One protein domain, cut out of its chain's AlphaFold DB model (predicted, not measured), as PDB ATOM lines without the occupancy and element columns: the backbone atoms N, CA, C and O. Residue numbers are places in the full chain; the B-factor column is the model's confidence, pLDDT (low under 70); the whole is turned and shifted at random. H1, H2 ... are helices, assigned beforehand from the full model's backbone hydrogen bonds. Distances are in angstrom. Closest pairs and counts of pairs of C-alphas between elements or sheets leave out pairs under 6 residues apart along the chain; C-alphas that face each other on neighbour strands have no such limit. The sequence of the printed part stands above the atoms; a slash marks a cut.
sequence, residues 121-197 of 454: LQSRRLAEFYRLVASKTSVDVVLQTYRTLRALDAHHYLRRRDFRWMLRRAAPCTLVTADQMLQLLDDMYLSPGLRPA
ATOM      1  N   LEU A 121     -24.184  21.361 177.452       96.50
ATOM      2  CA  LEU A 121     -24.317  22.303 178.561       96.50
ATOM      3  C   LEU A 121     -23.309  22.008 179.682       96.50
ATOM      4  O   LEU A 121     -22.651  22.930 180.168       96.50
ATOM      5  N   GLN A 122     -23.144  20.732 180.053       96.31
ATOM      6  CA  GLN A 122     -22.150  20.306 181.045       96.31
ATOM      7  C   GLN A 122     -20.728  20.639 180.572       96.31
ATOM      8  O   GLN A 122     -19.946  21.221 181.322       96.31
ATOM      9  N   SER A 123     -20.418  20.364 179.303       97.06
ATOM     10  CA  SER A 123     -19.127  20.676 178.680       97.06
ATOM     11  C   SER A 123     -18.826  22.176 178.701       97.06
ATOM     12  O   SER A 123     -17.723  22.583 179.070       97.06
ATOM     13  N   ARG A 124     -19.816  23.020 178.380       97.69
ATOM     14  CA  ARG A 124     -19.677  24.484 178.426       97.69
ATOM     15  C   ARG A 124     -19.397  24.985 179.842       97.69
ATOM     16  O   ARG A 124     -18.515  25.824 180.023       97.69
ATOM     17  N   ARG A 125     -20.104  24.462 180.848       97.44
ATOM     18  CA  ARG A 125     -19.882  24.835 182.255       97.44
ATOM     19  C   ARG A 125     -18.546  24.328 182.790       97.44
ATOM     20  O   ARG A 125     -17.883  25.050 183.529       97.44
ATOM     21  N   LEU A 126     -18.108  23.136 182.384       97.62
ATOM     22  CA  LEU A 126     -16.781  22.619 182.729       97.62
ATOM     23  C   LEU A 126     -15.675  23.492 182.124       97.62
ATOM     24  O   LEU A 126     -14.720  23.839 182.816       97.62
ATOM     25  N   ALA A 127     -15.819  23.904 180.861       97.81
ATOM     26  CA  ALA A 127     -14.879  24.815 180.213       97.81
ATOM     27  C   ALA A 127     -14.816  26.177 180.927       97.81
ATOM     28  O   ALA A 127     -13.729  26.706 181.158       97.81
ATOM     29  N   GLU A 128     -15.967  26.722 181.329       97.94
ATOM     30  CA  GLU A 128     -16.041  27.952 182.120       97.94
ATOM     31  C   GLU A 128     -15.343  27.806 183.477       97.94
ATOM     32  O   GLU A 128     -14.523  28.655 183.833       97.94
ATOM     33  N   PHE A 129     -15.589  26.707 184.195       98.12
ATOM     34  CA  PHE A 129     -14.916  26.400 185.455       98.12
ATOM     35  C   PHE A 129     -13.391  26.369 185.293       98.12
ATOM     36  O   PHE A 129     -12.680  27.076 186.011       98.12
ATOM     37  N   TYR A 130     -12.868  25.620 184.318       98.19
ATOM     38  CA  TYR A 130     -11.421  25.540 184.098       98.19
ATOM     39  C   TYR A 130     -10.816  26.869 183.642       98.19
ATOM     40  O   TYR A 130      -9.696  27.192 184.044       98.19
ATOM     41  N   ARG A 131     -11.554  27.673 182.866       98.19
ATOM     42  CA  ARG A 131     -11.138  29.034 182.507       98.19
ATOM     43  C   ARG A 131     -10.959  29.901 183.756       98.19
ATOM     44  O   ARG A 131      -9.938  30.573 183.862       98.19
ATOM     45  N   LEU A 132     -11.900  29.846 184.705       97.62
ATOM     46  CA  LEU A 132     -11.833  30.606 185.962       97.62
ATOM     47  C   LEU A 132     -10.699  30.133 186.883       97.62
ATOM     48  O   LEU A 132     -10.007  30.950 187.495       97.62
ATOM     49  N   VAL A 133     -10.469  28.818 186.958       95.94
ATOM     50  CA  VAL A 133      -9.327  28.243 187.689       95.94
ATOM     51  C   VAL A 133      -8.003  28.724 187.081       95.94
ATOM     52  O   VAL A 133      -7.095  29.122 187.816       95.94
ATOM     53  N   ALA A 134      -7.896  28.745 185.748       96.31
ATOM     54  CA  ALA A 134      -6.701  29.188 185.031       96.31
ATOM     55  C   ALA A 134      -6.443  30.698 185.170       96.31
ATOM     56  O   ALA A 134      -5.297  31.103 185.361       96.31
ATOM     57  N   SER A 135      -7.491  31.532 185.150       96.06
ATOM     58  CA  SER A 135      -7.374  32.986 185.338       96.06
ATOM     59  C   SER A 135      -7.087  33.407 186.780       96.06
ATOM     60  O   SER A 135      -6.974  34.599 187.049       96.06
ATOM     61  N   LYS A 136      -6.947  32.451 187.713       93.06
ATOM     62  CA  LYS A 136      -6.738  32.702 189.149       93.06
ATOM     63  C   LYS A 136      -7.827  33.600 189.749       93.06
ATOM     64  O   LYS A 136      -7.534  34.384 190.654       93.06
ATOM     65  N   THR A 137      -9.062  33.467 189.264       95.69
ATOM     66  CA  THR A 137     -10.217  34.191 189.807       95.69
ATOM     67  C   THR A 137     -10.384  33.882 191.297       95.69
ATOM     68  O   THR A 137      -9.886  32.867 191.804       95.69
ATOM     69  N   SER A 138     -11.063  34.771 192.018       96.06
ATOM     70  CA  SER A 138     -11.391  34.567 193.423       96.06
ATOM     71  C   SER A 138     -12.164  33.255 193.634       96.06
ATOM     72  O   SER A 138     -12.910  32.779 192.771       96.06
ATOM     73  N   VAL A 139     -11.914  32.606 194.775       96.50
ATOM     74  CA  VAL A 139     -12.406  31.243 195.031       96.50
ATOM     75  C   VAL A 139     -13.926  31.183 195.167       96.50
ATOM     76  O   VAL A 139     -14.523  30.186 194.787       96.50
ATOM     77  N   ASP A 140     -14.559  32.246 195.648       95.12
ATOM     78  CA  ASP A 140     -16.011  32.390 195.759       95.12
ATOM     79  C   ASP A 140     -16.703  32.295 194.389       95.12
ATOM     80  O   ASP A 140     -17.658  31.533 194.240       95.12
ATOM     81  N   VAL A 141     -16.165  32.956 193.357       96.31
ATOM     82  CA  VAL A 141     -16.687  32.880 191.980       96.31
ATOM     83  C   VAL A 141     -16.509  31.473 191.403       96.31
ATOM     84  O   VAL A 141     -17.408  30.935 190.745       96.31
ATOM     85  N   VAL A 142     -15.367  30.834 191.679       97.50
ATOM     86  CA  VAL A 142     -15.129  29.445 191.259       97.50
ATOM     87  C   VAL A 142     -16.089  28.487 191.965       97.50
ATOM     88  O   VAL A 142     -16.649  27.610 191.312       97.50
ATOM     89  N   LEU A 143     -16.346  28.676 193.262       96.81
ATOM     90  CA  LEU A 143     -17.303  27.867 194.020       96.81
ATOM     91  C   LEU A 143     -18.747  28.098 193.570       96.81
ATOM     92  O   LEU A 143     -19.531  27.151 193.532       96.81
ATOM     93  N   GLN A 144     -19.106  29.316 193.169       96.50
ATOM     94  CA  GLN A 144     -20.413  29.580 192.572       96.50
ATOM     95  C   GLN A 144     -20.570  28.833 191.242       96.50
ATOM     96  O   GLN A 144     -21.589  28.184 191.010       96.50
ATOM     97  N   THR A 145     -19.531  28.834 190.405       97.25
ATOM     98  CA  THR A 145     -19.514  28.052 189.158       97.25
ATOM     99  C   THR A 145     -19.573  26.550 189.450       97.25
ATOM    100  O   THR A 145     -20.332  25.821 188.816       97.25
ATOM    101  N   TYR A 146     -18.854  26.082 190.470       97.69
ATOM    102  CA  TYR A 146     -18.924  24.703 190.948       97.69
ATOM    103  C   TYR A 146     -20.346  24.294 191.367       97.69
ATOM    104  O   TYR A 146     -20.796  23.212 191.001       97.69
ATOM    105  N   ARG A 147     -21.104  25.158 192.054       97.31
ATOM    106  CA  ARG A 147     -22.513  24.872 192.385       97.31
ATOM    107  C   ARG A 147     -23.364  24.665 191.137       97.31
ATOM    108  O   ARG A 147     -24.203  23.771 191.127       97.31
ATOM    109  N   THR A 148     -23.119  25.435 190.073       97.44
ATOM    110  CA  THR A 148     -23.812  25.218 188.792       97.44
ATOM    111  C   THR A 148     -23.423  23.889 188.144       97.44
ATOM    112  O   THR A 148     -24.288  23.210 187.602       97.44
ATOM    113  N   LEU A 149     -22.158  23.463 188.258       97.00
ATOM    114  CA  LEU A 149     -21.733  22.127 187.826       97.00
ATOM    115  C   LEU A 149     -22.433  21.030 188.628       97.00
ATOM    116  O   LEU A 149     -22.904  20.062 188.042       97.00
ATOM    117  N   ARG A 150     -22.525  21.188 189.950       96.25
ATOM    118  CA  ARG A 150     -23.203  20.239 190.838       96.25
ATOM    119  C   ARG A 150     -24.687  20.105 190.496       96.25
ATOM    120  O   ARG A 150     -25.172  18.990 190.382       96.25
ATOM    121  N   ALA A 151     -25.380  21.221 190.263       96.56
ATOM    122  CA  ALA A 151     -26.791  21.230 189.871       96.56
ATOM    123  C   ALA A 151     -27.053  20.532 188.523       96.56
ATOM    124  O   ALA A 151     -28.140  20.012 188.301       96.56
ATOM    125  N   LEU A 152     -26.056  20.507 187.634       96.56
ATOM    126  CA  LEU A 152     -26.103  19.803 186.349       96.56
ATOM    127  C   LEU A 152     -25.536  18.379 186.414       96.56
ATOM    128  O   LEU A 152     -25.303  17.781 185.365       96.56
ATOM    129  N   ASP A 153     -25.222  17.879 187.611       94.94
ATOM    130  CA  ASP A 153     -24.537  16.603 187.840       94.94
ATOM    131  C   ASP A 153     -23.183  16.458 187.104       94.94
ATOM    132  O   ASP A 153     -22.653  15.379 186.862       94.94
ATOM    133  N   ALA A 154     -22.571  17.588 186.742       95.06
ATOM    134  CA  ALA A 154     -21.305  17.642 186.014       95.06
ATOM    135  C   ALA A 154     -20.074  17.598 186.936       95.06
ATOM    136  O   ALA A 154     -18.935  17.562 186.469       95.06
ATOM    137  N   HIS A 155     -20.275  17.639 188.252       94.62
ATOM    138  CA  HIS A 155     -19.189  17.655 189.229       94.62
ATOM    139  C   HIS A 155     -18.394  16.336 189.263       94.62
ATOM    140  O   HIS A 155     -17.202  16.360 189.557       94.62
ATOM    141  N   HIS A 156     -18.998  15.213 188.861       93.88
ATOM    142  CA  HIS A 156     -18.327  13.912 188.734       93.88
ATOM    143  C   HIS A 156     -17.227  13.873 187.656       93.88
ATOM    144  O   HIS A 156     -16.360  13.000 187.689       93.88
ATOM    145  N   TYR A 157     -17.215  14.831 186.719       94.50
ATOM    146  CA  TYR A 157     -16.132  14.982 185.736       94.50
ATOM    147  C   TYR A 157     -14.891  15.685 186.309       94.50
ATOM    148  O   TYR A 157     -13.842  15.729 185.656       94.50
ATOM    149  N   LEU A 158     -14.992  16.263 187.509       96.12
ATOM    150  CA  LEU A 158     -13.858  16.882 188.182       96.12
ATOM    151  C   LEU A 158     -12.927  15.809 188.735       96.12
ATOM    152  O   LEU A 158     -13.343  14.770 189.241       96.12
ATOM    153  N   ARG A 159     -11.624  16.069 188.663       95.50
ATOM    154  CA  ARG A 159     -10.602  15.183 189.213       95.50
ATOM    155  C   ARG A 159     -10.301  15.596 190.645       95.50
ATOM    156  O   ARG A 159     -10.474  16.743 191.049       95.50
ATOM    157  N   ARG A 160      -9.681  14.687 191.397       94.56
ATOM    158  CA  ARG A 160      -9.189  14.962 192.759       94.56
ATOM    159  C   ARG A 160      -8.384  16.260 192.878       94.56
ATOM    160  O   ARG A 160      -8.488  16.967 193.877       94.56
ATOM    161  N   ARG A 161      -7.552  16.567 191.876       95.81
ATOM    162  CA  ARG A 161      -6.716  17.777 191.871       95.81
ATOM    163  C   ARG A 161      -7.553  19.060 191.900       95.81
ATOM    164  O   ARG A 161      -7.113  20.030 192.504       95.81
ATOM    165  N   ASP A 162      -8.739  19.039 191.296       96.50
ATOM    166  CA  ASP A 162      -9.613  20.202 191.152       96.50
ATOM    167  C   ASP A 162     -10.323  20.477 192.486       96.50
ATOM    168  O   ASP A 162     -10.254  21.590 193.007       96.50
ATOM    169  N   PHE A 163     -10.862  19.431 193.129       97.06
ATOM    170  CA  PHE A 163     -11.368  19.505 194.508       97.06
ATOM    171  C   PHE A 163     -10.302  19.996 195.486       97.06
ATOM    172  O   PHE A 163     -10.541  20.905 196.279       97.06
ATOM    173  N   ARG A 164      -9.089  19.440 195.407       95.62
ATOM    174  CA  ARG A 164      -7.991  19.827 196.297       95.62
ATOM    175  C   ARG A 164      -7.545  21.271 196.078       95.62
ATOM    176  O   ARG A 164      -7.194  21.950 197.041       95.62
ATOM    177  N   TRP A 165      -7.556  21.745 194.833       95.81
ATOM    178  CA  TRP A 165      -7.295  23.146 194.518       95.81
ATOM    179  C   TRP A 165      -8.346  24.055 195.165       95.81
ATOM    180  O   TRP A 165      -7.970  25.006 195.856       95.81
ATOM    181  N   MET A 166      -9.635  23.718 195.028       97.56
ATOM    182  CA  MET A 166     -10.729  24.477 195.644       97.56
ATOM    183  C   MET A 166     -10.617  24.484 197.168       97.56
ATOM    184  O   MET A 166     -10.630  25.558 197.757       97.56
ATOM    185  N   LEU A 167     -10.405  23.328 197.805       96.62
ATOM    186  CA  LEU A 167     -10.241  23.222 199.261       96.62
ATOM    187  C   LEU A 167      -9.084  24.087 199.781       96.62
ATOM    188  O   LEU A 167      -9.237  24.798 200.772       96.62
ATOM    189  N   ARG A 168      -7.934  24.075 199.096       95.06
ATOM    190  CA  ARG A 168      -6.767  24.885 199.485       95.06
ATOM    191  C   ARG A 168      -7.017  26.383 199.343       95.06
ATOM    192  O   ARG A 168      -6.555  27.151 200.178       95.06
ATOM    193  N   ARG A 169      -7.723  26.801 198.290       95.25
ATOM    194  CA  ARG A 169      -8.078  28.210 198.067       95.25
ATOM    195  C   ARG A 169      -9.199  28.684 198.992       95.25
ATOM    196  O   ARG A 169      -9.195  29.843 199.394       95.25
ATOM    197  N   ALA A 170     -10.120  27.794 199.343       94.56
ATOM    198  CA  ALA A 170     -11.247  28.057 200.225       94.56
ATOM    199  C   ALA A 170     -10.825  28.208 201.691       94.56
ATOM    200  O   ALA A 170     -11.338  29.088 202.375       94.56
ATOM    201  N   ALA A 171      -9.864  27.399 202.158       93.06
ATOM    202  CA  ALA A 171      -9.417  27.396 203.552       93.06
ATOM    203  C   ALA A 171      -9.110  28.808 204.112       93.06
ATOM    204  O   ALA A 171      -9.722  29.189 205.114       93.06
ATOM    205  N   PRO A 172      -8.263  29.644 203.472       92.50
ATOM    206  CA  PRO A 172      -7.983  30.991 203.972       92.50
ATOM    207  C   PRO A 172      -9.076  32.027 203.649       92.50
ATOM    208  O   PRO A 172      -9.019  33.138 204.163       92.50
ATOM    209  N   CYS A 173     -10.056  31.717 202.793       92.50
ATOM    210  CA  CYS A 173     -11.036  32.700 202.326       92.50
ATOM    211  C   CYS A 173     -12.164  32.891 203.344       92.50
ATOM    212  O   CYS A 173     -12.937  31.965 203.588       92.50
ATOM    213  N   THR A 174     -12.300  34.083 203.928       91.81
ATOM    214  CA  THR A 174     -13.327  34.394 204.945       91.81
ATOM    215  C   THR A 174     -14.760  34.262 204.427       91.81
ATOM    216  O   THR A 174     -15.649  33.938 205.203       91.81
ATOM    217  N   LEU A 175     -14.970  34.434 203.118       92.75
ATOM    218  CA  LEU A 175     -16.282  34.309 202.471       92.75
ATOM    219  C   LEU A 175     -16.741  32.856 202.296       92.75
ATOM    220  O   LEU A 175     -17.921  32.607 202.058       92.75
ATOM    221  N   VAL A 176     -15.819  31.894 202.377       94.56
ATOM    222  CA  VAL A 176     -16.150  30.477 202.228       94.56
ATOM    223  C   VAL A 176     -16.401  29.878 203.601       94.56
ATOM    224  O   VAL A 176     -15.538  29.929 204.474       94.56
ATOM    225  N   THR A 177     -17.576  29.292 203.796       94.88
ATOM    226  CA  THR A 177     -17.948  28.637 205.063       94.88
ATOM    227  C   THR A 177     -17.324  27.244 205.184       94.88
ATOM    228  O   THR A 177     -16.996  26.608 204.179       94.88
ATOM    229  N   ALA A 178     -17.207  26.736 206.412       92.88
ATOM    230  CA  ALA A 178     -16.759  25.366 206.648       92.88
ATOM    231  C   ALA A 178     -17.723  24.322 206.041       92.88
ATOM    232  O   ALA A 178     -17.259  23.327 205.489       92.88
ATOM    233  N   ASP A 179     -19.034  24.591 206.024       93.19
ATOM    234  CA  ASP A 179     -20.042  23.707 205.416       93.19
ATOM    235  C   ASP A 179     -19.874  23.581 203.898       93.19
ATOM    236  O   ASP A 179     -19.924  22.485 203.346       93.19
ATOM    237  N   GLN A 180     -19.580  24.689 203.210       95.00
ATOM    238  CA  GLN A 180     -19.261  24.664 201.776       95.00
ATOM    239  C   GLN A 180     -18.007  23.829 201.490       95.00
ATOM    240  O   GLN A 180     -17.933  23.141 200.474       95.00
ATOM    241  N   MET A 181     -17.011  23.866 202.379       96.50
ATOM    242  CA  MET A 181     -15.828  23.020 202.249       96.50
ATOM    243  C   MET A 181     -16.130  21.546 202.557       96.50
ATOM    244  O   MET A 181     -15.575  20.670 201.894       96.50
ATOM    245  N   LEU A 182     -17.021  21.256 203.510       94.50
ATOM    246  CA  LEU A 182     -17.487  19.895 203.775       94.50
ATOM    247  C   LEU A 182     -18.252  19.326 202.573       94.50
ATOM    248  O   LEU A 182     -18.001  18.194 202.173       94.50
ATOM    249  N   GLN A 183     -19.092  20.136 201.929       95.44
ATOM    250  CA  GLN A 183     -19.799  19.762 200.704       95.44
ATOM    251  C   GLN A 183     -18.830  19.341 199.587       95.44
ATOM    252  O   GLN A 183     -19.061  18.333 198.927       95.44
ATOM    253  N   LEU A 184     -17.699  20.042 199.419       96.38
ATOM    254  CA  LEU A 184     -16.653  19.633 198.469       96.38
ATOM    255  C   LEU A 184     -16.028  18.276 198.818       96.38
ATOM    256  O   LEU A 184     -15.666  17.525 197.914       96.38
ATOM    257  N   LEU A 185     -15.849  17.969 200.108       95.38
ATOM    258  CA  LEU A 185     -15.345  16.662 200.532       95.38
ATOM    259  C   LEU A 185     -16.352  15.554 200.255       95.38
ATOM    260  O   LEU A 185     -15.946  14.483 199.808       95.38
ATOM    261  N   ASP A 186     -17.628  15.814 200.523       94.19
ATOM    262  CA  ASP A 186     -18.701  14.850 200.317       94.19
ATOM    263  C   ASP A 186     -18.878  14.567 198.824       94.19
ATOM    264  O   ASP A 186     -18.865  13.411 198.413       94.19
ATOM    265  N   ASP A 187     -18.882  15.599 197.985       95.50
ATOM    266  CA  ASP A 187     -18.944  15.443 196.531       95.50
ATOM    267  C   ASP A 187     -17.682  14.752 195.964       95.50
ATOM    268  O   ASP A 187     -17.767  13.919 195.056       95.50
ATOM    269  N   MET A 188     -16.497  15.023 196.531       94.88
ATOM    270  CA  MET A 188     -15.273  14.289 196.191       94.88
ATOM    271  C   MET A 188     -15.342  12.823 196.636       94.88
ATOM    272  O   MET A 188     -14.741  11.979 195.985       94.88
ATOM    273  N   TYR A 189     -16.029  12.506 197.732       91.19
ATOM    274  CA  TYR A 189     -16.217  11.132 198.200       91.19
ATOM    275  C   TYR A 189     -17.253  10.368 197.362       91.19
ATOM    276  O   TYR A 189     -17.072   9.181 197.103       91.19
ATOM    277  N   LEU A 190     -18.316  11.049 196.927       91.00
ATOM    278  CA  LEU A 190     -19.365  10.491 196.069       91.00
ATOM    279  C   LEU A 190     -18.896  10.283 194.622       91.00
ATOM    280  O   LEU A 190     -19.451   9.458 193.902       91.00
ATOM    281  N   SER A 191     -17.867  11.011 194.191       91.06
ATOM    282  CA  SER A 191     -17.325  10.883 192.841       91.06
ATOM    283  C   SER A 191     -16.581   9.547 192.651       91.06
ATOM    284  O   SER A 191     -15.669   9.234 193.427       91.06
ATOM    285  N   PRO A 192     -16.905   8.756 191.608       87.69
ATOM    286  CA  PRO A 192     -16.316   7.436 191.394       87.69
ATOM    287  C   PRO A 192     -14.783   7.449 191.380       87.69
ATOM    288  O   PRO A 192     -14.143   8.198 190.643       87.69
ATOM    289  N   GLY A 193     -14.176   6.598 192.209       88.38
ATOM    290  CA  GLY A 193     -12.718   6.456 192.286       88.38
ATOM    291  C   GLY A 193     -11.987   7.625 192.958       88.38
ATOM    292  O   GLY A 193     -10.757   7.597 193.052       88.38
ATOM    293  N   LEU A 194     -12.705   8.632 193.461       92.06
ATOM    294  CA  LEU A 194     -12.126   9.709 194.247       92.06
ATOM    295  C   LEU A 194     -12.314   9.410 195.739       92.06
ATOM    296  O   LEU A 194     -13.393   9.086 196.218       92.06
ATOM    297  N   ARG A 195     -11.216   9.480 196.495       90.88
ATOM    298  CA  ARG A 195     -11.242   9.395 197.958       90.88
ATOM    299  C   ARG A 195     -10.503  10.602 198.529       90.88
ATOM    300  O   ARG A 195      -9.334  10.801 198.169       90.88
ATOM    301  N   PRO A 196     -11.133  11.398 199.411       91.62
ATOM    302  CA  PRO A 196     -10.434  12.483 200.081       91.62
ATOM    303  C   PRO A 196      -9.290  11.927 200.946       91.62
ATOM    304  O   PRO A 196      -9.450  10.917 201.633       91.62
ATOM    305  N   ALA A 197      -8.123  12.576 200.922       90.69
ATOM    306  CA  ALA A 197      -7.039  12.268 201.858       90.69
ATOM    307  C   ALA A 197      -7.337  12.846 203.240       90.69
ATOM    308  O   ALA A 197      -8.088  13.808 203.379       90.69
TER     309      ALA A 197
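Overview. This is residues 121 to 197 of the 454 residues of an uncharacterized protein of Thamnocephalis sphaerospora (UniProt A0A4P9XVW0). Two helical hairpins, H1 with H2 and H4 with H5, pack together through H2 and H4, with short H3 on the way between them. The printed part has 77 residues with five named helices, H1 to H5 in chain order, and is all helix. It is compact, radius of gyration of the C-alphas 11.5 A, spanning 31 by 27 by 19 A.

Arrangement. Start at H1, residues 121 to 134; it touches H2, residues 139 to 151, opposite ways at a shallow tilt of 16 degrees, closest C-alphas Phe 129 and Thr 145, 6.1 A. H3, residues 154 to 157, is close to H2 but not clearly touching, closest C-alphas Leu 149 and His 155, 5.3 A. With residues 139 to 143 alone, H2 touches H4, residues 160 to 170, at a steep tilt of 45 degrees, closest C-alphas Val 139 and Arg 169, 6.1 A. H4 touches H5, residues 178 to 190, opposite ways at 3 degrees, a shallow tilt, closest C-alphas Leu 167 and Met 181, 6.3 A. Every O i to N i+4 pair is within hydrogen-bond range in H1, H2, H4 and H5; H3 is too short for one.

Along the chain. Find C-alpha 121 at (-24.317, 22.303, 178.561), where H1 begins its 20.0 A; H2 runs 18.3 A, H3 5.8 A, H4 15.2 A, and H5 18.4 A to C-alpha 190 at (-19.365, 10.491, 196.069).

Size, cuts and confidence. The farthest C-alphas, Leu 121 and Pro 172, are 31.4 A apart; the printed part has no cut, no link is long, and no printed residue is under 70 in pLDDT.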